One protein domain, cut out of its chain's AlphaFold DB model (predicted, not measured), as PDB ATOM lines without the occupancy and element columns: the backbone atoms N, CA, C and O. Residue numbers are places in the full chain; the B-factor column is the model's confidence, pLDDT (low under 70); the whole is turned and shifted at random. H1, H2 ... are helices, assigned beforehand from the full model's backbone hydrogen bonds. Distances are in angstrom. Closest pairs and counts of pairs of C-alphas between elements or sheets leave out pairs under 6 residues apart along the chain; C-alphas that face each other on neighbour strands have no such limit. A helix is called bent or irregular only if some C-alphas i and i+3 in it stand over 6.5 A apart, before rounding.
ATOM      1  N   PHE A  81     -41.608 -13.187  25.348       97.25
ATOM      2  CA  PHE A  81     -40.415 -13.949  24.988       97.25
ATOM      3  C   PHE A  81     -40.450 -14.385  23.517       97.25
ATOM      4  O   PHE A  81     -39.527 -14.075  22.773       97.25
ATOM      5  N   MET A  82     -41.544 -15.015  23.068       95.94
ATOM      6  CA  MET A  82     -41.690 -15.502  21.688       95.94
ATOM      7  C   MET A  82     -41.527 -14.388  20.644       95.94
ATOM      8  O   MET A  82     -40.918 -14.618  19.601       95.94
ATOM      9  N   ILE A  83     -42.045 -13.182  20.911       97.69
ATOM     10  CA  ILE A  83     -41.899 -12.021  20.016       97.69
ATOM     11  C   ILE A  83     -40.435 -11.600  19.915       97.69
ATOM     12  O   ILE A  83     -39.890 -11.529  18.814       97.69
ATOM     13  N   LEU A  84     -39.806 -11.338  21.062       97.69
ATOM     14  CA  LEU A  84     -38.428 -10.850  21.130       97.69
ATOM     15  C   LEU A  84     -37.452 -11.860  20.527       97.69
ATOM     16  O   LEU A  84     -36.599 -11.497  19.721       97.69
ATOM     17  N   HIS A  85     -37.637 -13.132  20.865       96.19
ATOM     18  CA  HIS A  85     -36.808 -14.229  20.398       96.19
ATOM     19  C   HIS A  85     -36.946 -14.456  18.884       96.19
ATOM     20  O   HIS A  85     -35.941 -14.544  18.182       96.19
ATOM     21  N   SER A  86     -38.171 -14.432  18.337       95.31
ATOM     22  CA  SER A  86     -38.380 -14.575  16.883       95.31
ATOM     23  C   SER A  86     -37.757 -13.421  16.091       95.31
ATOM     24  O   SER A  86     -37.159 -13.637  15.037       95.31
ATOM     25  N   LEU A  87     -37.862 -12.186  16.596       95.50
ATOM     26  CA  LEU A  87     -37.176 -11.042  15.988       95.50
ATOM     27  C   LEU A  87     -35.651 -11.185  16.091       95.50
ATOM     28  O   LEU A  87     -34.939 -10.811  15.159       95.50
ATOM     29  N   GLY A  88     -35.159 -11.788  17.175       94.12
ATOM     30  CA  GLY A  88     -33.766 -12.182  17.334       94.12
ATOM     31  C   GLY A  88     -33.292 -13.182  16.279       94.12
ATOM     32  O   GLY A  88     -32.234 -12.972  15.686       94.12
ATOM     33  N   HIS A  89     -34.085 -14.209  15.955       93.44
ATOM     34  CA  HIS A  89     -33.782 -15.119  14.838       93.44
ATOM     35  C   HIS A  89     -33.692 -14.366  13.511       93.44
ATOM     36  O   HIS A  89     -32.750 -14.560  12.744       93.44
ATOM     37  N   TYR A  90     -34.640 -13.467  13.237       93.50
ATOM     38  CA  TYR A  90     -34.626 -12.662  12.012       93.50
ATOM     39  C   TYR A  90     -33.404 -11.751  11.927       93.50
ATOM     40  O   TYR A  90     -32.812 -11.621  10.849       93.50
ATOM     41  N   TYR A  91     -32.992 -11.162  13.049       92.75
ATOM     42  CA  TYR A  91     -31.758 -10.394  13.128       92.75
ATOM     43  C   TYR A  91     -30.547 -11.259  12.820       92.75
ATOM     44  O   TYR A  91     -29.753 -10.908  11.948       92.75
ATOM     45  N   PHE A  92     -30.432 -12.396  13.502       91.25
ATOM     46  CA  PHE A  92     -29.318 -13.314  13.340       91.25
ATOM     47  C   PHE A  92     -29.153 -13.709  11.871       91.25
ATOM     48  O   PHE A  92     -28.070 -13.577  11.306       91.25
ATOM     49  N   ILE A  93     -30.244 -14.128  11.225       90.69
ATOM     50  CA  ILE A  93     -30.257 -14.548   9.818       90.69
ATOM     51  C   ILE A  93     -29.867 -13.386   8.893       90.69
ATOM     52  O   ILE A  93     -29.047 -13.552   7.986       90.69
ATOM     53  N   SER A  94     -30.405 -12.191   9.144       91.56
ATOM     54  CA  SER A  94     -30.075 -10.985   8.373       91.56
ATOM     55  C   SER A  94     -28.596 -10.608   8.515       91.56
ATOM     56  O   SER A  94     -27.937 -10.272   7.527       91.56
ATOM     57  N   ASN A  95     -28.048 -10.694   9.730       89.75
ATOM     58  CA  ASN A  95     -26.649 -10.386   9.998       89.75
ATOM     59  C   ASN A  95     -25.712 -11.440   9.396       89.75
ATOM     60  O   ASN A  95     -24.729 -11.073   8.752       89.75
ATOM     61  N   ALA A  96     -26.040 -12.729   9.525       89.50
ATOM     62  CA  ALA A  96     -25.284 -13.820   8.915       89.50
ATOM     63  C   ALA A  96     -25.167 -13.620   7.396       89.50
ATOM     64  O   ALA A  96     -24.057 -13.619   6.860       89.50
ATOM     65  N   LYS A  97     -26.275 -13.300   6.709       89.56
ATOM     66  CA  LYS A  97     -26.248 -12.938   5.284       89.56
ATOM     67  C   LYS A  97     -25.351 -11.730   5.009       89.56
ATOM     68  O   LYS A  97     -24.527 -11.770   4.095       89.56
ATOM     69  N   ARG A  98     -25.499 -10.644   5.774       88.81
ATOM     70  CA  ARG A  98     -24.709  -9.412   5.597       88.81
ATOM     71  C   ARG A  98     -23.208  -9.670   5.738       88.81
ATOM     72  O   ARG A  98     -22.426  -9.144   4.946       88.81
ATOM     73  N   LYS A  99     -22.820 -10.515   6.697       88.75
ATOM     74  CA  LYS A  99     -21.438 -10.963   6.927       88.75
ATOM     75  C   LYS A  99     -20.992 -12.075   5.962       88.75
ATOM     76  O   LYS A  99     -19.829 -12.458   5.991       88.75
ATOM     77  N   LYS A 100     -21.875 -12.552   5.072       89.94
ATOM     78  CA  LYS A 100     -21.653 -13.696   4.164       89.94
ATOM     79  C   LYS A 100     -21.245 -14.971   4.916       89.94
ATOM     80  O   LYS A 100     -20.428 -15.748   4.428       89.94
ATOM     81  N   ASN A 101     -21.801 -15.159   6.110       88.00
ATOM     82  CA  ASN A 101     -21.559 -16.317   6.954       88.00
ATOM     83  C   ASN A 101     -22.601 -17.406   6.670       88.00
ATOM     84  O   ASN A 101     -23.752 -17.305   7.093       88.00
ATOM     85  N   THR A 102     -22.176 -18.459   5.975       87.50
ATOM     86  CA  THR A 102     -23.031 -19.586   5.577       87.50
ATOM     87  C   THR A 102     -23.090 -20.705   6.625       87.50
ATOM     88  O   THR A 102     -23.835 -21.672   6.470       87.50
ATOM     89  N   ARG A 103     -22.341 -20.597   7.737       86.81
ATOM     90  CA  ARG A 103     -22.224 -21.640   8.778       86.81
ATOM     91  C   ARG A 103     -23.572 -22.082   9.343       86.81
ATOM     92  O   ARG A 103     -23.732 -23.260   9.659       86.81
ATOM     93  N   TYR A 104     -24.508 -21.144   9.465       86.00
ATOM     94  CA  TYR A 104     -25.804 -21.328  10.119       86.00
ATOM     95  C   TYR A 104     -26.942 -21.624   9.142       86.00
ATOM     96  O   TYR A 104     -28.042 -21.917   9.594       86.00
ATOM     97  N   GLU A 105     -26.708 -21.584   7.827       84.56
ATOM     98  CA  GLU A 105     -27.771 -21.743   6.823       84.56
ATOM     99  C   GLU A 105     -28.547 -23.045   7.021       84.56
ATOM    100  O   GLU A 105     -29.765 -23.028   7.003       84.56
ATOM    101  N   TYR A 106     -27.897 -24.154   7.385       81.38
ATOM    102  CA  TYR A 106     -28.593 -25.425   7.635       81.38
ATOM    103  C   TYR A 106     -29.671 -25.374   8.743       81.38
ATOM    104  O   TYR A 106     -30.522 -26.268   8.816       81.38
ATOM    105  N   ILE A 107     -29.633 -24.366   9.625       81.25
ATOM    106  CA  ILE A 107     -30.619 -24.163  10.691       81.25
ATOM    107  C   ILE A 107     -31.952 -23.653  10.124       81.25
ATOM    108  O   ILE A 107     -33.006 -24.087  10.595       81.25
ATOM    109  N   TYR A 108     -31.913 -22.772   9.120       76.69
ATOM    110  CA  TYR A 108     -33.075 -22.012   8.635       76.69
ATOM    111  C   TYR A 108     -33.332 -22.129   7.125       76.69
ATOM    112  O   TYR A 108     -34.463 -21.935   6.686       76.69
ATOM    113  N   ASP A 109     -32.315 -22.477   6.346       65.31
ATOM    114  CA  ASP A 109     -32.343 -22.668   4.903       65.31
ATOM    115  C   ASP A 109     -32.534 -24.150   4.539       65.31
ATOM    116  O   ASP A 109     -32.132 -25.074   5.256       65.31
ATOM    117  N   LYS A 110     -33.195 -24.363   3.405       59.59
ATOM    118  CA  LYS A 110     -33.483 -25.660   2.801       59.59
ATOM    119  C   LYS A 110     -33.471 -25.499   1.288       59.59
ATOM    120  O   LYS A 110     -34.523 -25.384   0.657       59.59
ATOM    121  N   GLU A 111     -32.302 -25.618   0.674       41.88
ATOM    122  CA  GLU A 111     -32.290 -26.042  -0.721       41.88
ATOM    123  C   GLU A 111     -32.958 -27.433  -0.816       41.88
ATOM    124  O   GLU A 111     -32.489 -28.418  -0.248       41.88
ATOM    125  N   GLY A 112     -34.098 -27.508  -1.514       41.94
ATOM    126  CA  GLY A 112     -34.664 -28.769  -2.008       41.94
ATOM    127  C   GLY A 112     -35.693 -29.512  -1.142       41.94
ATOM    128  O   GLY A 112     -35.963 -30.673  -1.440       41.94
ATOM    129  N   THR A 113     -36.312 -28.907  -0.118       44.88
ATOM    130  CA  THR A 113     -37.496 -29.520   0.533       44.88
ATOM    131  C   THR A 113     -38.609 -28.502   0.792       44.88
ATOM    132  O   THR A 113     -38.335 -27.386   1.217       44.88
ATOM    133  N   ASP A 114     -39.869 -28.899   0.585       42.94
ATOM    134  CA  ASP A 114     -41.079 -28.048   0.645       42.94
ATOM    135  C   ASP A 114     -41.422 -27.451   2.038       42.94
ATOM    136  O   ASP A 114     -42.529 -26.952   2.243       42.94
ATOM    137  N   ALA A 115     -40.531 -27.513   3.035       43.28
ATOM    138  CA  ALA A 115     -40.846 -27.100   4.408       43.28
ATOM    139  C   ALA A 115     -39.587 -26.691   5.208       43.28
ATOM    140  O   ALA A 115     -38.845 -27.600   5.557       43.28
ATOM    141  N   PRO A 116     -39.333 -25.410   5.555       47.34
ATOM    142  CA  PRO A 116     -38.129 -24.941   6.272       47.34
ATOM    143  C   PRO A 116     -37.829 -25.706   7.589       47.34
ATOM    144  O   PRO A 116     -38.730 -26.236   8.240       47.34
ATOM    145  N   ASN A 117     -36.550 -25.781   7.993       49.69
ATOM    146  CA  ASN A 117     -36.033 -26.601   9.112       49.69
ATOM    147  C   ASN A 117     -36.486 -26.155  10.517       49.69
ATOM    148  O   ASN A 117     -36.110 -26.774  11.508       49.69
ATOM    149  N   LEU A 118     -37.368 -25.165  10.631       51.19
ATOM    150  CA  LEU A 118     -38.102 -24.892  11.873       51.19
ATOM    151  C   LEU A 118     -39.263 -25.882  12.105       51.19
ATOM    152  O   LEU A 118     -39.914 -25.871  13.146       51.19
ATOM    153  N   HIS A 119     -39.485 -26.810  11.169       53.06
ATOM    154  CA  HIS A 119     -40.402 -27.940  11.308       53.06
ATOM    155  C   HIS A 119     -39.710 -29.272  11.642       53.06
ATOM    156  O   HIS A 119     -40.151 -30.317  11.167       53.06
ATOM    157  N   LEU A 120     -38.641 -29.273  12.448       52.75
ATOM    158  CA  LEU A 120     -37.914 -30.503  12.827       52.75
ATOM    159  C   LEU A 120     -38.833 -31.618  13.366       52.75
ATOM    160  O   LEU A 120     -38.596 -32.795  13.114       52.75
ATOM    161  N   TYR A 121     -39.933 -31.252  14.022       56.12
ATOM    162  CA  TYR A 121     -40.931 -32.185  14.549       56.12
ATOM    163  C   TYR A 121     -41.833 -32.846  13.481       56.12
ATOM    164  O   TYR A 121     -42.457 -33.865  13.781       56.12
ATOM    165  N   LYS A 122     -41.955 -32.290  12.259       53.94
ATOM    166  CA  LYS A 122     -42.856 -32.826  11.210       53.94
ATOM    167  C   LYS A 122     -42.342 -34.133  10.599       53.94
ATOM    168  O   LYS A 122     -43.143 -34.869  10.023       53.94
ATOM    169  N   ASN A 123     -41.063 -34.468  10.781       52.72
ATOM    170  CA  ASN A 123     -40.496 -35.765  10.398       52.72
ATOM    171  C   ASN A 123     -40.841 -36.842  11.443       52.72
ATOM    172  O   ASN A 123     -39.981 -37.442  12.087       52.72
ATOM    173  N   LEU A 124     -42.141 -37.058  11.637       45.44
ATOM    174  CA  LEU A 124     -42.708 -38.075  12.514       45.44
ATOM    175  C   LEU A 124     -42.205 -39.471  12.099       45.44
ATOM    176  O   LEU A 124     -42.714 -40.046  11.143       45.44
ATOM    177  N   GLY A 125     -41.242 -40.023  12.850       45.78
ATOM    178  CA  GLY A 125     -40.759 -41.402  12.690       45.78
ATOM    179  C   GLY A 125     -39.312 -41.562  12.214       45.78
ATOM    180  O   GLY A 125     -38.888 -42.696  12.011       45.78
ATOM    181  N   GLU A 126     -38.552 -40.477  12.043       54.00
ATOM    182  CA  GLU A 126     -37.098 -40.580  11.869       54.00
ATOM    183  C   GLU A 126     -36.422 -40.846  13.226       54.00
ATOM    184  O   GLU A 126     -36.816 -40.276  14.245       54.00
ATOM    185  N   GLU A 127     -35.426 -41.738  13.238       54.47
ATOM    186  CA  GLU A 127     -34.588 -42.027  14.410       54.47
ATOM    187  C   GLU A 127     -33.978 -40.733  14.991       54.47
ATOM    188  O   GLU A 127     -33.682 -39.806  14.224       54.47
ATOM    189  N   PRO A 128     -33.753 -40.660  16.320       58.31
ATOM    190  CA  PRO A 128     -33.098 -39.530  16.973       58.31
ATOM    191  C   PRO A 128     -31.853 -39.068  16.207       58.31
ATOM    192  O   PRO A 128     -30.979 -39.875  15.875       58.31
ATOM    193  N   ARG A 129     -31.746 -37.766  15.921       67.56
ATOM    194  CA  ARG A 129     -30.555 -37.241  15.245       67.56
ATOM    195  C   ARG A 129     -29.405 -37.177  16.241       67.56
ATOM    196  O   ARG A 129     -29.560 -36.690  17.358       67.56
ATOM    197  N   VAL A 130     -28.224 -37.616  15.814       72.56
ATOM    198  CA  VAL A 130     -27.002 -37.420  16.600       72.56
ATOM    199  C   VAL A 130     -26.673 -35.929  16.608       72.56
ATOM    200  O   VAL A 130     -26.256 -35.370  15.592       72.56
ATOM    201  N   VAL A 131     -26.863 -35.278  17.758       77.94
ATOM    202  CA  VAL A 131     -26.427 -33.896  17.976       77.94
ATOM    203  C   VAL A 131     -24.909 -33.900  18.108       77.94
ATOM    204  O   VAL A 131     -24.357 -34.302  19.127       77.94
ATOM    205  N   THR A 132     -24.224 -33.496  17.041       85.25
ATOM    206  CA  THR A 132     -22.766 -33.314  17.074       85.25
ATOM    207  C   THR A 132     -22.398 -32.091  17.910       85.25
ATOM    208  O   THR A 132     -23.193 -31.158  18.022       85.25
ATOM    209  N   ASP A 133     -21.167 -32.036  18.424       87.75
ATOM    210  CA  ASP A 133     -20.684 -30.854  19.153       87.75
ATOM    211  C   ASP A 133     -20.793 -29.578  18.318       87.75
ATOM    212  O   ASP A 133     -21.210 -28.546  18.830       87.75
ATOM    213  N   LYS A 134     -20.504 -29.648  17.013       87.12
ATOM    214  CA  LYS A 134     -20.684 -28.505  16.110       87.12
ATOM    215  C   LYS A 134     -22.139 -28.031  16.098       87.12
ATOM    216  O   LYS A 134     -22.387 -26.842  16.247       87.12
ATOM    217  N   MET A 135     -23.093 -28.949  15.937       84.12
ATOM    218  CA  MET A 135     -24.517 -28.597  15.934       84.12
ATOM    219  C   MET A 135     -24.956 -28.016  17.274       84.12
ATOM    220  O   MET A 135     -25.711 -27.051  17.292       84.12
ATOM    221  N   ARG A 136     -24.472 -28.584  18.385       88.62
ATOM    222  CA  ARG A 136     -24.742 -28.066  19.727       88.62
ATOM    223  C   ARG A 136     -24.281 -26.613  19.851       88.62
ATOM    224  O   ARG A 136     -25.082 -25.769  20.233       88.62
ATOM    225  N   LYS A 137     -23.028 -26.329  19.484       89.00
ATOM    226  CA  LYS A 137     -22.446 -24.979  19.524       89.00
ATOM    227  C   LYS A 137     -23.210 -24.003  18.638       89.00
ATOM    228  O   LYS A 137     -23.670 -22.980  19.116       89.00
ATOM    229  N   ASP A 138     -23.436 -24.374  17.379       87.94
ATOM    230  CA  ASP A 138     -24.142 -23.514  16.426       87.94
ATOM    231  C   ASP A 138     -25.570 -23.174  16.887       87.94
ATOM    232  O   ASP A 138     -26.046 -22.067  16.649       87.94
ATOM    233  N   ARG A 139     -26.265 -24.122  17.535       87.69
ATOM    234  CA  ARG A 139     -27.600 -23.896  18.107       87.69
ATOM    235  C   ARG A 139     -27.545 -22.967  19.314       87.69
ATOM    236  O   ARG A 139     -28.371 -22.071  19.399       87.69
ATOM    237  N   ILE A 140     -26.574 -23.150  20.208       90.19
ATOM    238  CA  ILE A 140     -26.368 -22.248  21.350       90.19
ATOM    239  C   ILE A 140     -26.111 -20.823  20.855       90.19
ATOM    240  O   ILE A 140     -26.798 -19.908  21.305       90.19
ATOM    241  N   ASP A 141     -25.199 -20.643  19.896       89.25
ATOM    242  CA  ASP A 141     -24.903 -19.335  19.301       89.25
ATOM    243  C   ASP A 141     -26.173 -18.684  18.735       89.25
ATOM    244  O   ASP A 141     -26.422 -17.497  18.956       89.25
ATOM    245  N   PHE A 142     -26.995 -19.471  18.029       88.94
ATOM    246  CA  PHE A 142     -28.247 -19.019  17.427       88.94
ATOM    247  C   PHE A 142     -29.246 -18.506  18.470       88.94
ATOM    248  O   PHE A 142     -29.711 -17.369  18.361       88.94
ATOM    249  N   GLU A 143     -29.530 -19.298  19.510       91.25
ATOM    250  CA  GLU A 143     -30.520 -18.918  20.527       91.25
ATOM    251  C   GLU A 143     -30.017 -17.797  21.442       91.25
ATOM    252  O   GLU A 143     -30.759 -16.865  21.765       91.25
ATOM    253  N   VAL A 144     -28.742 -17.832  21.842       91.88
ATOM    254  CA  VAL A 144     -28.146 -16.772  22.669       91.88
ATOM    255  C   VAL A 144     -28.078 -15.461  21.888       91.88
ATOM    256  O   VAL A 144     -28.455 -14.416  22.417       91.88
ATOM    257  N   GLY A 145     -27.673 -15.496  20.615       90.88
ATOM    258  CA  GLY A 145     -27.658 -14.315  19.753       90.88
ATOM    259  C   GLY A 145     -29.049 -13.700  19.570       90.88
ATOM    260  O   GLY A 145     -29.199 -12.478  19.633       90.88
ATOM    261  N   ALA A 146     -30.078 -14.535  19.412       92.06
ATOM    262  CA  ALA A 146     -31.462 -14.082  19.323       92.06
ATOM    263  C   ALA A 146     -31.952 -13.422  20.620       92.06
ATOM    264  O   ALA A 146     -32.573 -12.356  20.589       92.06
ATOM    265  N   ASN A 147     -31.620 -14.010  21.767       94.25
ATOM    266  CA  ASN A 147     -31.967 -13.466  23.077       94.25
ATOM    267  C   ASN A 147     -31.245 -12.141  23.363       94.25
ATOM    268  O   ASN A 147     -31.873 -11.181  23.816       94.25
ATOM    269  N   ASN A 148     -29.963 -12.037  23.012       93.19
ATOM    270  CA  ASN A 148     -29.206 -10.792  23.136       93.19
ATOM    271  C   ASN A 148     -29.811  -9.668  22.281       93.19
ATOM    272  O   ASN A 148     -29.956  -8.543  22.762       93.19
ATOM    273  N   PHE A 149     -30.256  -9.973  21.056       94.00
ATOM    274  CA  PHE A 149     -31.011  -9.012  20.247       94.00
ATOM    275  C   PHE A 149     -32.304  -8.574  20.936       94.00
ATOM    276  O   PHE A 149     -32.600  -7.381  20.965       94.00
ATOM    277  N   GLY A 150     -33.062  -9.512  21.511       95.50
ATOM    278  CA  GLY A 150     -34.280  -9.198  22.257       95.50
ATOM    279  C   GLY A 150     -34.031  -8.212  23.404       95.50
ATOM    280  O   GLY A 150     -34.794  -7.263  23.576       95.50
ATOM    281  N   ILE A 151     -32.934  -8.390  24.143       95.62
ATOM    282  CA  ILE A 151     -32.527  -7.496  25.237       95.62
ATOM    283  C   ILE A 151     -32.149  -6.101  24.711       95.62
ATOM    284  O   ILE A 151     -32.623  -5.097  25.249       95.62
ATOM    285  N   GLU A 152     -31.350  -6.007  23.644       95.25
ATOM    286  CA  GLU A 152     -30.996  -4.706  23.055       95.25
ATOM    287  C   GLU A 152     -32.203  -3.994  22.433       95.25
ATOM    288  O   GLU A 152     -32.345  -2.776  22.567       95.25
ATOM    289  N   LEU A 153     -33.129  -4.739  21.822       96.25
ATOM    290  CA  LEU A 153     -34.387  -4.191  21.328       96.25
ATOM    291  C   LEU A 153     -35.207  -3.591  22.473       96.25
ATOM    292  O   LEU A 153     -35.681  -2.463  22.354       96.25
ATOM    293  N   LEU A 154     -35.340  -4.291  23.601       97.31
ATOM    294  CA  LEU A 154     -36.030  -3.754  24.774       97.31
ATOM    295  C   LEU A 154     -35.368  -2.475  25.292       97.31
ATOM    296  O   LEU A 154     -36.071  -1.510  25.600       97.31
ATOM    297  N   ARG A 155     -34.032  -2.420  25.337       95.69
ATOM    298  CA  ARG A 155     -33.311  -1.194  25.706       95.69
ATOM    299  C   ARG A 155     -33.606  -0.054  24.734       95.69
ATOM    300  O   ARG A 155     -33.907   1.055  25.174       95.69
ATOM    301  N   HIS A 156     -33.585  -0.325  23.431       94.88
ATOM    302  CA  HIS A 156     -33.913   0.654  22.394       94.88
ATOM    303  C   HIS A 156     -35.347   1.192  22.522       94.88
ATOM    304  O   HIS A 156     -35.582   2.385  22.337       94.88
ATOM    305  N   LEU A 157     -36.296   0.328  22.882       96.06
ATOM    306  CA  LEU A 157     -37.698   0.689  23.097       96.06
ATOM    307  C   LEU A 157     -37.954   1.434  24.417       96.06
ATOM    308  O   LEU A 157     -39.065   1.914  24.632       96.06
ATOM    309  N   GLY A 158     -36.958   1.538  25.304       97.06
ATOM    310  CA  GLY A 158     -37.144   2.073  26.655       97.06
ATOM    311  C   GLY A 158     -37.918   1.126  27.581       97.06
ATOM    312  O   GLY A 158     -38.559   1.581  28.523       97.06
ATOM    313  N   MET A 159     -37.867  -0.181  27.307       98.06
ATOM    314  CA  MET A 159     -38.594  -1.250  28.004       98.06
ATOM    315  C   MET A 159     -37.641  -2.270  28.658       98.06
ATOM    316  O   MET A 159     -37.954  -3.455  28.772       98.06
ATOM    317  N   GLU A 160     -36.449  -1.832  29.077       96.88
ATOM    318  CA  GLU A 160     -35.397  -2.691  29.654       96.88
ATOM    319  C   GLU A 160     -35.846  -3.449  30.919       96.88
ATOM    320  O   GLU A 160     -35.296  -4.499  31.248       96.88
ATOM    321  N   HIS A 161     -36.893  -2.981  31.608       97.19
ATOM    322  CA  HIS A 161     -37.491  -3.702  32.736       97.19
ATOM    323  C   HIS A 161     -38.080  -5.065  32.349       97.19
ATOM    324  O   HIS A 161     -38.281  -5.896  33.233       97.19
ATOM    325  N   LEU A 162     -38.320  -5.319  31.057       97.69
ATOM    326  CA  LEU A 162     -38.761  -6.617  30.539       97.69
ATOM    327  C   LEU A 162     -37.605  -7.576  30.213       97.69
ATOM    328  O   LEU A 162     -37.854  -8.765  30.026       97.69
ATOM    329  N   SER A 163     -36.347  -7.121  30.200       96.88
ATOM    330  CA  SER A 163     -35.178  -7.969  29.912       96.88
ATOM    331  C   SER A 163     -35.080  -9.230  30.789       96.88
ATOM    332  O   SER A 163     -34.697 -10.276  30.260       96.88
ATOM    333  N   PRO A 164     -35.494  -9.222  32.079       96.19
ATOM    334  CA  PRO A 164     -35.548 -10.438  32.888       96.19
ATOM    335  C   PRO A 164     -36.402 -11.566  32.292       96.19
ATOM    336  O   PRO A 164     -36.124 -12.732  32.566       96.19
ATOM    337  N   VAL A 165     -37.415 -11.251  31.470       95.25
ATOM    338  CA  VAL A 165     -38.214 -12.258  30.750       95.25
ATOM    339  C   VAL A 165     -37.349 -13.010  29.745       95.25
ATOM    340  O   VAL A 165     -37.468 -14.220  29.628       95.25
ATOM    341  N   VAL A 166     -36.440 -12.339  29.043       95.19
ATOM    342  CA  VAL A 166     -35.537 -13.017  28.103       95.19
ATOM    343  C   VAL A 166     -34.510 -13.853  28.869       95.19
ATOM    344  O   VAL A 166     -34.335 -15.040  28.595       95.19
ATOM    345  N   SER A 167     -33.892 -13.266  29.898       92.69
ATOM    346  CA  SER A 167     -32.850 -13.935  30.681       92.69
ATOM    347  C   SER A 167     -33.340 -15.203  31.383       92.69
ATOM    348  O   SER A 167     -32.592 -16.174  31.469       92.69
ATOM    349  N   ILE A 168     -34.583 -15.226  31.883       94.25
ATOM    350  CA  ILE A 168     -35.111 -16.404  32.587       94.25
ATOM    351  C   ILE A 168     -35.405 -17.569  31.633       94.25
ATOM    352  O   ILE A 168     -35.251 -18.720  32.033       94.25
ATOM    353  N   TYR A 169     -35.779 -17.291  30.379       94.00
ATOM    354  CA  TYR A 169     -36.069 -18.325  29.381       94.00
ATOM    355  C   TYR A 169     -34.806 -18.873  28.706       94.00
ATOM    356  O   TYR A 169     -34.790 -20.047  28.348       94.00
ATOM    357  N   GLN A 170     -33.743 -18.072  28.585       93.38
ATOM    358  CA  GLN A 170     -32.551 -18.371  27.780       93.38
ATOM    359  C   GLN A 170     -31.987 -19.788  27.959       93.38
ATOM    360  O   GLN A 170     -31.837 -20.522  26.986       93.38
ATOM    361  N   ALA A 171     -31.688 -20.202  29.194       92.69
ATOM    362  CA  ALA A 171     -31.104 -21.522  29.418       92.69
ATOM    363  C   ALA A 171     -32.078 -22.662  29.100       92.69
ATOM    364  O   ALA A 171     -31.671 -23.702  28.579       92.69
ATOM    365  N   GLY A 172     -33.362 -22.473  29.406       91.81
ATOM    366  CA  GLY A 172     -34.385 -23.464  29.107       91.81
ATOM    367  C   GLY A 172     -34.651 -23.590  27.612       91.81
ATOM    368  O   GLY A 172     -34.804 -24.703  27.125       91.81
ATOM    369  N   ASP A 173     -34.623 -22.480  26.882       90.25
ATOM    370  CA  ASP A 173     -34.808 -22.434  25.435       90.25
ATOM    371  C   ASP A 173     -33.651 -23.101  24.671       90.25
ATOM    372  O   ASP A 173     -33.881 -23.969  23.828       90.25
ATOM    373  N   VAL A 174     -32.402 -22.837  25.080       91.50
ATOM    374  CA  VAL A 174     -31.215 -23.551  24.574       91.50
ATOM    375  C   VAL A 174     -31.340 -25.063  24.783       91.50
ATOM    376  O   VAL A 174     -31.125 -25.852  23.863       91.50
ATOM    377  N   ASN A 175     -31.696 -25.499  25.993       92.00
ATOM    378  CA  ASN A 175     -31.847 -26.928  26.272       92.00
ATOM    379  C   ASN A 175     -33.032 -27.530  25.503       92.00
ATOM    380  O   ASN A 175     -32.944 -28.658  25.021       92.00
ATOM    381  N   TYR A 176     -34.116 -26.773  25.342       90.06
ATOM    382  CA  TYR A 176     -35.278 -27.195  24.575       90.06
ATOM    383  C   TYR A 176     -34.935 -27.429  23.102       90.06
ATOM    384  O   TYR A 176     -35.267 -28.490  22.576       90.06
ATOM    385  N   ILE A 177     -34.228 -26.513  22.430       86.62
ATOM    386  CA  ILE A 177     -33.889 -26.708  21.013       86.62
ATOM    387  C   ILE A 177     -32.908 -27.869  20.805       86.62
ATOM    388  O   ILE A 177     -32.988 -28.575  19.795       86.62
ATOM    389  N   LEU A 178     -32.008 -28.118  21.760       87.69
ATOM    390  CA  LEU A 178     -31.117 -29.279  21.727       87.69
ATOM    391  C   LEU A 178     -31.904 -30.583  21.898       87.69
ATOM    392  O   LEU A 178     -31.714 -31.505  21.103       87.69
ATOM    393  N   ASP A 179     -32.842 -30.629  22.848       87.50
ATOM    394  CA  ASP A 179     -33.758 -31.757  23.035       87.50
ATOM    395  C   ASP A 179     -34.618 -31.988  21.783       87.50
ATOM    396  O   ASP A 179     -34.760 -33.125  21.342       87.50
ATOM    397  N   VAL A 180     -35.162 -30.936  21.162       82.31
ATOM    398  CA  VAL A 180     -35.928 -31.037  19.905       82.31
ATOM    399  C   VAL A 180     -35.043 -31.513  18.757       82.31
ATOM    400  O   VAL A 180     -35.482 -32.301  17.924       82.31
ATOM    401  N   THR A 181     -33.784 -31.081  18.704       79.19
ATOM    402  CA  THR A 181     -32.841 -31.544  17.678       79.19
ATOM    403  C   THR A 181     -32.525 -33.029  17.855       79.19
ATOM    404  O   THR A 181     -32.469 -33.755  16.864       79.19
ATOM    405  N   ALA A 182     -32.349 -33.490  19.097       80.38
ATOM    406  CA  ALA A 182     -32.037 -34.880  19.414       80.38
ATOM    407  C   ALA A 182     -33.255 -35.805  19.280       80.38
ATOM    408  O   ALA A 182     -33.167 -36.867  18.669       80.38
ATOM    409  N   HIS A 183     -34.392 -35.406  19.844       79.31
ATOM    410  CA  HIS A 183     -35.548 -36.267  20.113       79.31
ATOM    411  C   HIS A 183     -36.817 -35.851  19.355       79.31
ATOM    412  O   HIS A 183     -37.863 -36.492  19.484       79.31
ATOM    413  N   GLY A 184     -36.755 -34.780  18.560       76.75
ATOM    414  CA  GLY A 184     -37.878 -34.301  17.765       76.75
ATOM    415  C   GLY A 184     -39.106 -34.029  18.628       76.75
ATOM    416  O   GLY A 184     -39.078 -33.237  19.568       76.75
ATOM    417  N   LYS A 185     -40.206 -34.712  18.309       76.38
ATOM    418  CA  LYS A 185     -41.495 -34.531  18.984       76.38
ATOM    419  C   LYS A 185     -41.498 -34.944  20.459       76.38
ATOM    420  O   LYS A 185     -42.333 -34.448  21.203       76.38
ATOM    421  N   ASP A 186     -40.608 -35.838  20.887       80.56
ATOM    422  CA  ASP A 186     -40.632 -36.366  22.260       80.56
ATOM    423  C   ASP A 186     -40.094 -35.334  23.276       80.56
ATOM    424  O   ASP A 186     -40.313 -35.437  24.486       80.56
ATOM    425  N   ALA A 187     -39.432 -34.285  22.777       83.56
ATOM    426  CA  ALA A 187     -39.072 -33.096  23.541       83.56
ATOM    427  C   ALA A 187     -40.256 -32.135  23.761       83.56
ATOM    428  O   ALA A 187     -40.219 -31.299  24.664       83.56
ATOM    429  N   ILE A 188     -41.316 -32.240  22.953       84.19
ATOM    430  CA  ILE A 188     -42.460 -31.328  22.995       84.19
ATOM    431  C   ILE A 188     -43.365 -31.670  24.182       84.19
ATOM    432  O   ILE A 188     -43.775 -32.814  24.374       84.19
ATOM    433  N   VAL A 189     -43.718 -30.648  24.959       84.75
ATOM    434  CA  VAL A 189     -44.617 -30.748  26.116       84.75
ATOM    435  C   VAL A 189     -45.958 -30.061  25.823       84.75
ATOM    436  O   VAL A 189     -45.997 -29.114  25.044       84.75
ATOM    437  N   PRO A 190     -47.082 -30.515  26.406       78.88
ATOM    438  CA  PRO A 190     -48.410 -30.115  25.937       78.88
ATOM    439  C   PRO A 190     -48.854 -28.721  26.402       78.88
ATOM    440  O   PRO A 190     -49.720 -28.106  25.770       78.88
ATOM    441  N   THR A 191     -48.304 -28.212  27.508       81.50
ATOM    442  CA  THR A 191     -48.727 -26.931  28.087       81.50
ATOM    443  C   THR A 191     -47.566 -25.966  28.320       81.50
ATOM    444  O   THR A 191     -46.391 -26.335  28.331       81.50
ATOM    445  N   ASP A 192     -47.905 -24.686  28.493       83.06
ATOM    446  CA  ASP A 192     -46.948 -23.648  28.901       83.06
ATOM    447  C   ASP A 192     -46.389 -23.950  30.298       83.06
ATOM    448  O   ASP A 192     -45.194 -23.834  30.541       83.06
ATOM    449  N   TYR A 193     -47.240 -24.473  31.185       87.94
ATOM    450  CA  TYR A 193     -46.839 -24.920  32.513       87.94
ATOM    451  C   TYR A 193     -45.790 -26.039  32.463       87.94
ATOM    452  O   TYR A 193     -44.786 -25.952  33.164       87.94
ATOM    453  N   ASP A 194     -45.987 -27.063  31.626       88.25
ATOM    454  CA  ASP A 194     -45.042 -28.183  31.509       88.25
ATOM    455  C   ASP A 194     -43.696 -27.733  30.929       88.25
ATOM    456  O   ASP A 194     -42.645 -28.222  31.342       88.25
ATOM    457  N   TYR A 195     -43.714 -26.770  30.001       89.69
ATOM    458  CA  TYR A 195     -42.496 -26.171  29.454       89.69
ATOM    459  C   TYR A 195     -41.736 -25.402  30.532       89.69
ATOM    460  O   TYR A 195     -40.539 -25.623  30.731       89.69
ATOM    461  N   LEU A 196     -42.444 -24.562  31.290       91.62
ATOM    462  CA  LEU A 196     -41.856 -23.836  32.405       91.62
ATOM    463  C   LEU A 196     -41.329 -24.780  33.485       91.62
ATOM    464  O   LEU A 196     -40.259 -24.529  34.025       91.62
ATOM    465  N   ASP A 197     -42.030 -25.869  33.795       91.88
ATOM    466  CA  ASP A 197     -41.578 -26.834  34.797       91.88
ATOM    467  C   ASP A 197     -40.329 -27.608  34.354       91.88
ATOM    468  O   ASP A 197     -39.400 -27.776  35.154       91.88
ATOM    469  N   ARG A 198     -40.306 -28.062  33.095       91.69
ATOM    470  CA  ARG A 198     -39.235 -28.900  32.544       91.69
ATOM    471  C   ARG A 198     -37.983 -28.099  32.205       91.69
ATOM    472  O   ARG A 198     -36.890 -28.531  32.569       91.69
ATOM    473  N   TYR A 199     -38.137 -26.959  31.534       93.38
ATOM    474  CA  TYR A 199     -37.021 -26.239  30.919       93.38
ATOM    475  C   TYR A 199     -36.629 -24.960  31.663       93.38
ATOM    476  O   TYR A 199     -35.443 -24.717  31.866       93.38
ATOM    477  N   ILE A 200     -37.591 -24.163  32.132       91.50
ATOM    478  CA  ILE A 200     -37.290 -22.832  32.692       91.50
ATOM    479  C   ILE A 200     -37.006 -22.889  34.201       91.50
ATOM    480  O   ILE A 200     -35.989 -22.411  34.698       91.50
ATOM    481  N   CYS A 201     -37.893 -23.520  34.968       90.56
ATOM    482  CA  CYS A 201     -37.872 -23.538  36.433       90.56
ATOM    483  C   CYS A 201     -37.125 -24.746  37.020       90.56
ATOM    484  O   CYS A 201     -37.190 -24.977  38.234       90.56
ATOM    485  N   ASN A 202     -36.425 -25.519  36.185       88.12
ATOM    486  CA  ASN A 202     -35.683 -26.709  36.601       88.12
ATOM    487  C   ASN A 202     -34.193 -26.444  36.881       88.12
ATOM    488  O   ASN A 202     -33.456 -27.374  37.188       88.12
ATOM    489  N   GLY A 203     -33.752 -25.181  36.800       85.81
ATOM    490  CA  GLY A 203     -32.364 -24.796  37.072       85.81
ATOM    491  C   GLY A 203     -31.384 -25.286  36.008       85.81
ATOM    492  O   GLY A 203     -30.241 -25.595  36.338       85.81
ATOM    493  N   LEU A 204     -31.844 -25.397  34.759       90.75
ATOM    494  CA  LEU A 204     -30.986 -25.756  33.638       90.75
ATOM    495  C   LEU A 204     -29.945 -24.663  33.394       90.75
ATOM    496  O   LEU A 204     -30.194 -23.475  33.602       90.75
ATOM    497  N   THR A 205     -28.785 -25.090  32.917       91.38
ATOM    498  CA  THR A 205     -27.704 -24.224  32.456       91.38
ATOM    499  C   THR A 205     -27.260 -24.699  31.079       91.38
ATOM    500  O   THR A 205     -27.633 -25.783  30.628       91.38
ATOM    501  N   TYR A 206     -26.441 -23.904  30.413       88.50
ATOM    502  CA  TYR A 206     -25.710 -24.315  29.223       88.50
ATOM    503  C   TYR A 206     -24.281 -23.787  29.342       88.50
ATOM    504  O   TYR A 206     -24.016 -22.867  30.119       88.50
ATOM    505  N   GLU A 207     -23.357 -24.419  28.633       85.38
ATOM    506  CA  GLU A 207     -21.993 -23.916  28.520       85.38
ATOM    507  C   GLU A 207     -21.995 -22.775  27.504       85.38
ATOM    508  O   GLU A 207     -22.416 -22.972  26.362       85.38
ATOM    509  N   GLU A 208     -21.600 -21.577  27.937       75.81
ATOM    510  CA  GLU A 208     -21.430 -20.450  27.025       75.81
ATOM    511  C   GLU A 208     -20.321 -20.773  26.027       75.81
ATOM    512  O   GLU A 208     -19.216 -21.170  26.402       75.81
ATOM    513  N   GLU A 209     -20.632 -20.606  24.749       78.50
ATOM    514  CA  GLU A 209     -19.673 -20.796  23.674       78.50
ATOM    515  C   GLU A 209     -19.045 -19.443  23.306       78.50
ATOM    516  O   GLU A 209     -19.709 -18.404  23.397       78.50
ATOM    517  N   PRO A 210     -17.764 -19.417  22.903       74.38
ATOM    518  CA  PRO A 210     -17.150 -18.208  22.373       74.38
ATOM    519  C   PRO A 210     -17.921 -17.690  21.151       74.38
ATOM    520  O   PRO A 210     -18.174 -18.438  20.208       74.38
ATOM    521  N   ASN A 211     -18.251 -16.395  21.133       69.94
ATOM    522  CA  ASN A 211     -18.876 -15.722  19.987       69.94
ATOM    523  C   ASN A 211     -17.841 -15.426  18.886       69.94
ATOM    524  O   ASN A 211     -17.666 -14.284  18.476       69.94
ATOM    525  N   ASP A 212     -17.124 -16.454  18.429       72.00
ATOM    526  CA  ASP A 212     -15.986 -16.325  17.502       72.00
ATOM    527  C   ASP A 212     -16.375 -15.712  16.141       72.00
ATOM    528  O   ASP A 212     -15.525 -15.222  15.401       72.00
ATOM    529  N   GLU A 213     -17.662 -15.759  15.797       72.06
ATOM    530  CA  GLU A 213     -18.219 -15.292  14.523       72.06
ATOM    531  C   GLU A 213     -18.856 -13.889  14.626       72.06
ATOM    532  O   GLU A 213     -19.447 -13.410  13.651       72.06
ATOM    533  N   ASP A 214     -18.781 -13.245  15.801       74.25
ATOM    534  CA  ASP A 214     -19.367 -11.932  16.106       74.25
ATOM    535  C   ASP A 214     -20.823 -11.801  15.629       74.25
ATOM    536  O   ASP A 214     -21.237 -10.804  15.025       74.25
ATOM    537  N   ILE A 215     -21.629 -12.843  15.823       69.25
ATOM    538  CA  ILE A 215     -22.956 -12.906  15.192       69.25
ATOM    539  C   ILE A 215     -23.922 -11.947  15.864       69.25
ATOM    540  O   ILE A 215     -24.775 -11.340  15.213       69.25
ATOM    541  N   PHE A 216     -23.753 -11.775  17.168       79.12
ATOM    542  CA  PHE A 216     -24.323 -10.668  17.900       79.12
ATOM    543  C   PHE A 216     -23.206  -9.876  18.571       79.12
ATOM    544  O   PHE A 216     -22.524 -10.398  19.447       79.12
ATOM    545  N   ALA A 217     -23.047  -8.617  18.176       79.31
ATOM    546  CA  ALA A 217     -22.188  -7.648  18.841       79.31
ATOM    547  C   ALA A 217     -23.083  -6.475  19.283       79.31
ATOM    548  O   ALA A 217     -23.658  -5.815  18.410       79.31
ATOM    549  N   PRO A 218     -23.273  -6.234  20.598       78.38
ATOM    550  CA  PRO A 218     -24.132  -5.155  21.092       78.38
ATOM    551  C   PRO A 218     -23.785  -3.784  20.495       78.38
ATOM    552  O   PRO A 218     -24.664  -2.987  20.187       78.38
ATOM    553  N   GLU A 219     -22.500  -3.520  20.271       80.94
ATOM    554  CA  GLU A 219     -21.975  -2.300  19.659       80.94
ATOM    555  C   GLU A 219     -22.350  -2.126  18.177       80.94
ATOM    556  O   GLU A 219     -22.347  -1.003  17.672       80.94
ATOM    557  N   GLU A 220     -22.696  -3.212  17.482       79.38
ATOM    558  CA  GLU A 220     -23.183  -3.193  16.098       79.38
ATOM    559  C   GLU A 220     -24.716  -3.098  16.026       79.38
ATOM    560  O   GLU A 220     -25.283  -3.027  14.929       79.38
ATOM    561  N   PHE A 221     -25.408  -3.097  17.173       81.81
ATOM    562  CA  PHE A 221     -26.858  -3.022  17.205       81.81
ATOM    563  C   PHE A 221     -27.349  -1.698  16.607       81.81
ATOM    564  O   PHE A 221     -27.038  -0.596  17.057       81.81
ATOM    565  N   SER A 222     -28.200  -1.826  15.598       81.06
ATOM    566  CA  SER A 222     -29.008  -0.752  15.032       81.06
ATOM    567  C   SER A 222     -30.437  -1.267  14.940       81.06
ATOM    568  O   SER A 222     -30.644  -2.472  14.837       81.06
ATOM    569  N   ILE A 223     -31.441  -0.394  14.927       81.19
ATOM    570  CA  ILE A 223     -32.807  -0.792  14.555       81.19
ATOM    571  C   ILE A 223     -33.035  -0.661  13.041       81.19
ATOM    572  O   ILE A 223     -33.788  -1.419  12.429       81.19
ATOM    573  N   HIS A 224     -32.351   0.296  12.411       75.94
ATOM    574  CA  HIS A 224     -32.519   0.627  11.003       75.94
ATOM    575  C   HIS A 224     -31.631  -0.254  10.125       75.94
ATOM    576  O   HIS A 224     -30.420  -0.325  10.339       75.94
ATOM    577  N   GLY A 225     -32.229  -0.885   9.109       68.31
ATOM    578  CA  GLY A 225     -31.512  -1.762   8.167       68.31
ATOM    579  C   GLY A 225     -31.069  -3.097   8.773       68.31
ATOM    580  O   GLY A 225     -30.245  -3.804   8.198       68.31
ATOM    581  N   THR A 226     -31.605  -3.420   9.946       80.62
ATOM    582  CA  THR A 226     -31.163  -4.534  10.779       80.62
ATOM    583  C   THR A 226     -31.839  -5.848  10.429       80.62
ATOM    584  O   THR A 226     -31.183  -6.887  10.419       80.62
ATOM    585  N   LEU A 227     -33.125  -5.789  10.085       90.81
ATOM    586  CA  LEU A 227     -33.882  -6.919   9.563       90.81
ATOM    587  C   LEU A 227     -33.990  -6.776   8.041       90.81
ATOM    588  O   LEU A 227     -34.581  -5.818   7.538       90.81
ATOM    589  N   ASP A 228     -33.404  -7.720   7.305       92.12
ATOM    590  CA  ASP A 228     -33.479  -7.782   5.844       92.12
ATOM    591  C   ASP A 228     -34.806  -8.430   5.436       92.12
ATOM    592  O   ASP A 228     -34.883  -9.609   5.092       92.12
ATOM    593  N   TRP A 229     -35.885  -7.653   5.529       92.44
ATOM    594  CA  TRP A 229     -37.240  -8.116   5.233       92.44
ATOM    595  C   TRP A 229     -37.397  -8.768   3.849       92.44
ATOM    596  O   TRP A 229     -38.038  -9.817   3.791       92.44
ATOM    597  N   PRO A 230     -36.829  -8.233   2.745       91.31
ATOM    598  CA  PRO A 230     -36.876  -8.915   1.450       91.31
ATOM    599  C   PRO A 230     -36.223 -10.301   1.466       91.31
ATOM    600  O   PRO A 230     -36.725 -11.231   0.838       91.31
ATOM    601  N   TYR A 231     -35.110 -10.462   2.186       90.00
ATOM    602  CA  TYR A 231     -34.460 -11.763   2.315       90.00
ATOM    603  C   TYR A 231     -35.246 -12.735   3.193       90.00
ATOM    604  O   TYR A 231     -35.414 -13.895   2.827       90.00
ATOM    605  N   LEU A 232     -35.761 -12.264   4.327       89.38
ATOM    606  CA  LEU A 232     -36.568 -13.079   5.234       89.38
ATOM    607  C   LEU A 232     -37.855 -13.577   4.555       89.38
ATOM    608  O   LEU A 232     -38.248 -14.723   4.766       89.38
TER     609      LEU A 232
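AT A GLANCE: This is residues 81 to 232 of the 242 residues of an uncharacterized protein of Sorangium cellulosum (UniProt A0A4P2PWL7). Two long helices, H4 and H5, fold back on each other as a helical hairpin that forms the core; H1 crosses H4, H6 crosses H5, and irregular H3 packs on the kinked final part of H5. A long unnamed stretch, residues 201 to 228, connects H6 to tiny H7, which packs on H1, while residues 110 to 115 stick out. The 152 printed residues include seven named helices, H1 to H7 in order, and no named strand: all helix. The whole is compact, with a radius of gyration of the C-alphas of 15.6 A and spans of 43 by 38 by 27 A.

IN THESE COORDINATES: H5, residues 160 to 187, measures 31.2 A and is irregular, C-alphas 182 and 185 being 9.5 A apart, with a kink of 94 degrees near residue 181. H4, residues 133 to 156, measures 34.3 A. H1, residues 81 to 98, measures 25.4 A from C-alpha 81 at (-40.415, -13.949, 24.988). H6 is residues 192 to 200, H2 105 to 108 and H3 117 to 122, irregular with C-alphas 118 and 121 8.3 A apart. H7, residues 229 to 232, ends at C-alpha 232 (-36.568, -13.079, 5.234).

HOW THE PARTS SIT: H5 is the hub, touching four helices. It forms a hairpin with H4 at a shallow tilt of 25 degrees, opposite ways, closest at the C-alphas of Leu 154 and Glu 160, 5.0 A. With residues 168 to 176 alone it touches H6, about perpendicular at 89 degrees; the closest C-alphas, Gly 172 and Tyr 199, are 4.2 A apart. With residues 180 to 185 alone it touches H3, closest at the C-alphas of Tyr 121 and Gly 184, 4.9 A. H1 touches it at the C-alphas of Phe 81 and Val 166, 5.9 A, with residues 81 to 85 alone. With residues 84 to 92 alone H1 touches H4, closest at the C-alphas of Gly 88 and Ala 146, 3.6 A, at a steep tilt of 69.6 degrees, only just short of about perpendicular. H7 touches H1, the C-alphas of Tyr 90 and Leu 232 being 7.1 A apart, and H2 touches H3, those of Tyr 108 and Asn 117 being 5.5 A apart. Every O i to N i+4 pair is within hydrogen-bond range in H1, H4 and H6, but 15 of 24 in H5 and 0 of 2 in H3, where 1 of 3 O i to N i+3 pairs is; H2 and H7 are too short for such an i+4 pair.

THE WHOLE: The C-alphas farthest apart, those of Glu 127 and Gly 158, are 45.8 A apart. The printed part has no cut, and the link from H6 to H7 is long. Mean pLDDT of the printed part is 82.9; residues 109 to 129, 211, 215 and 225 are under 70.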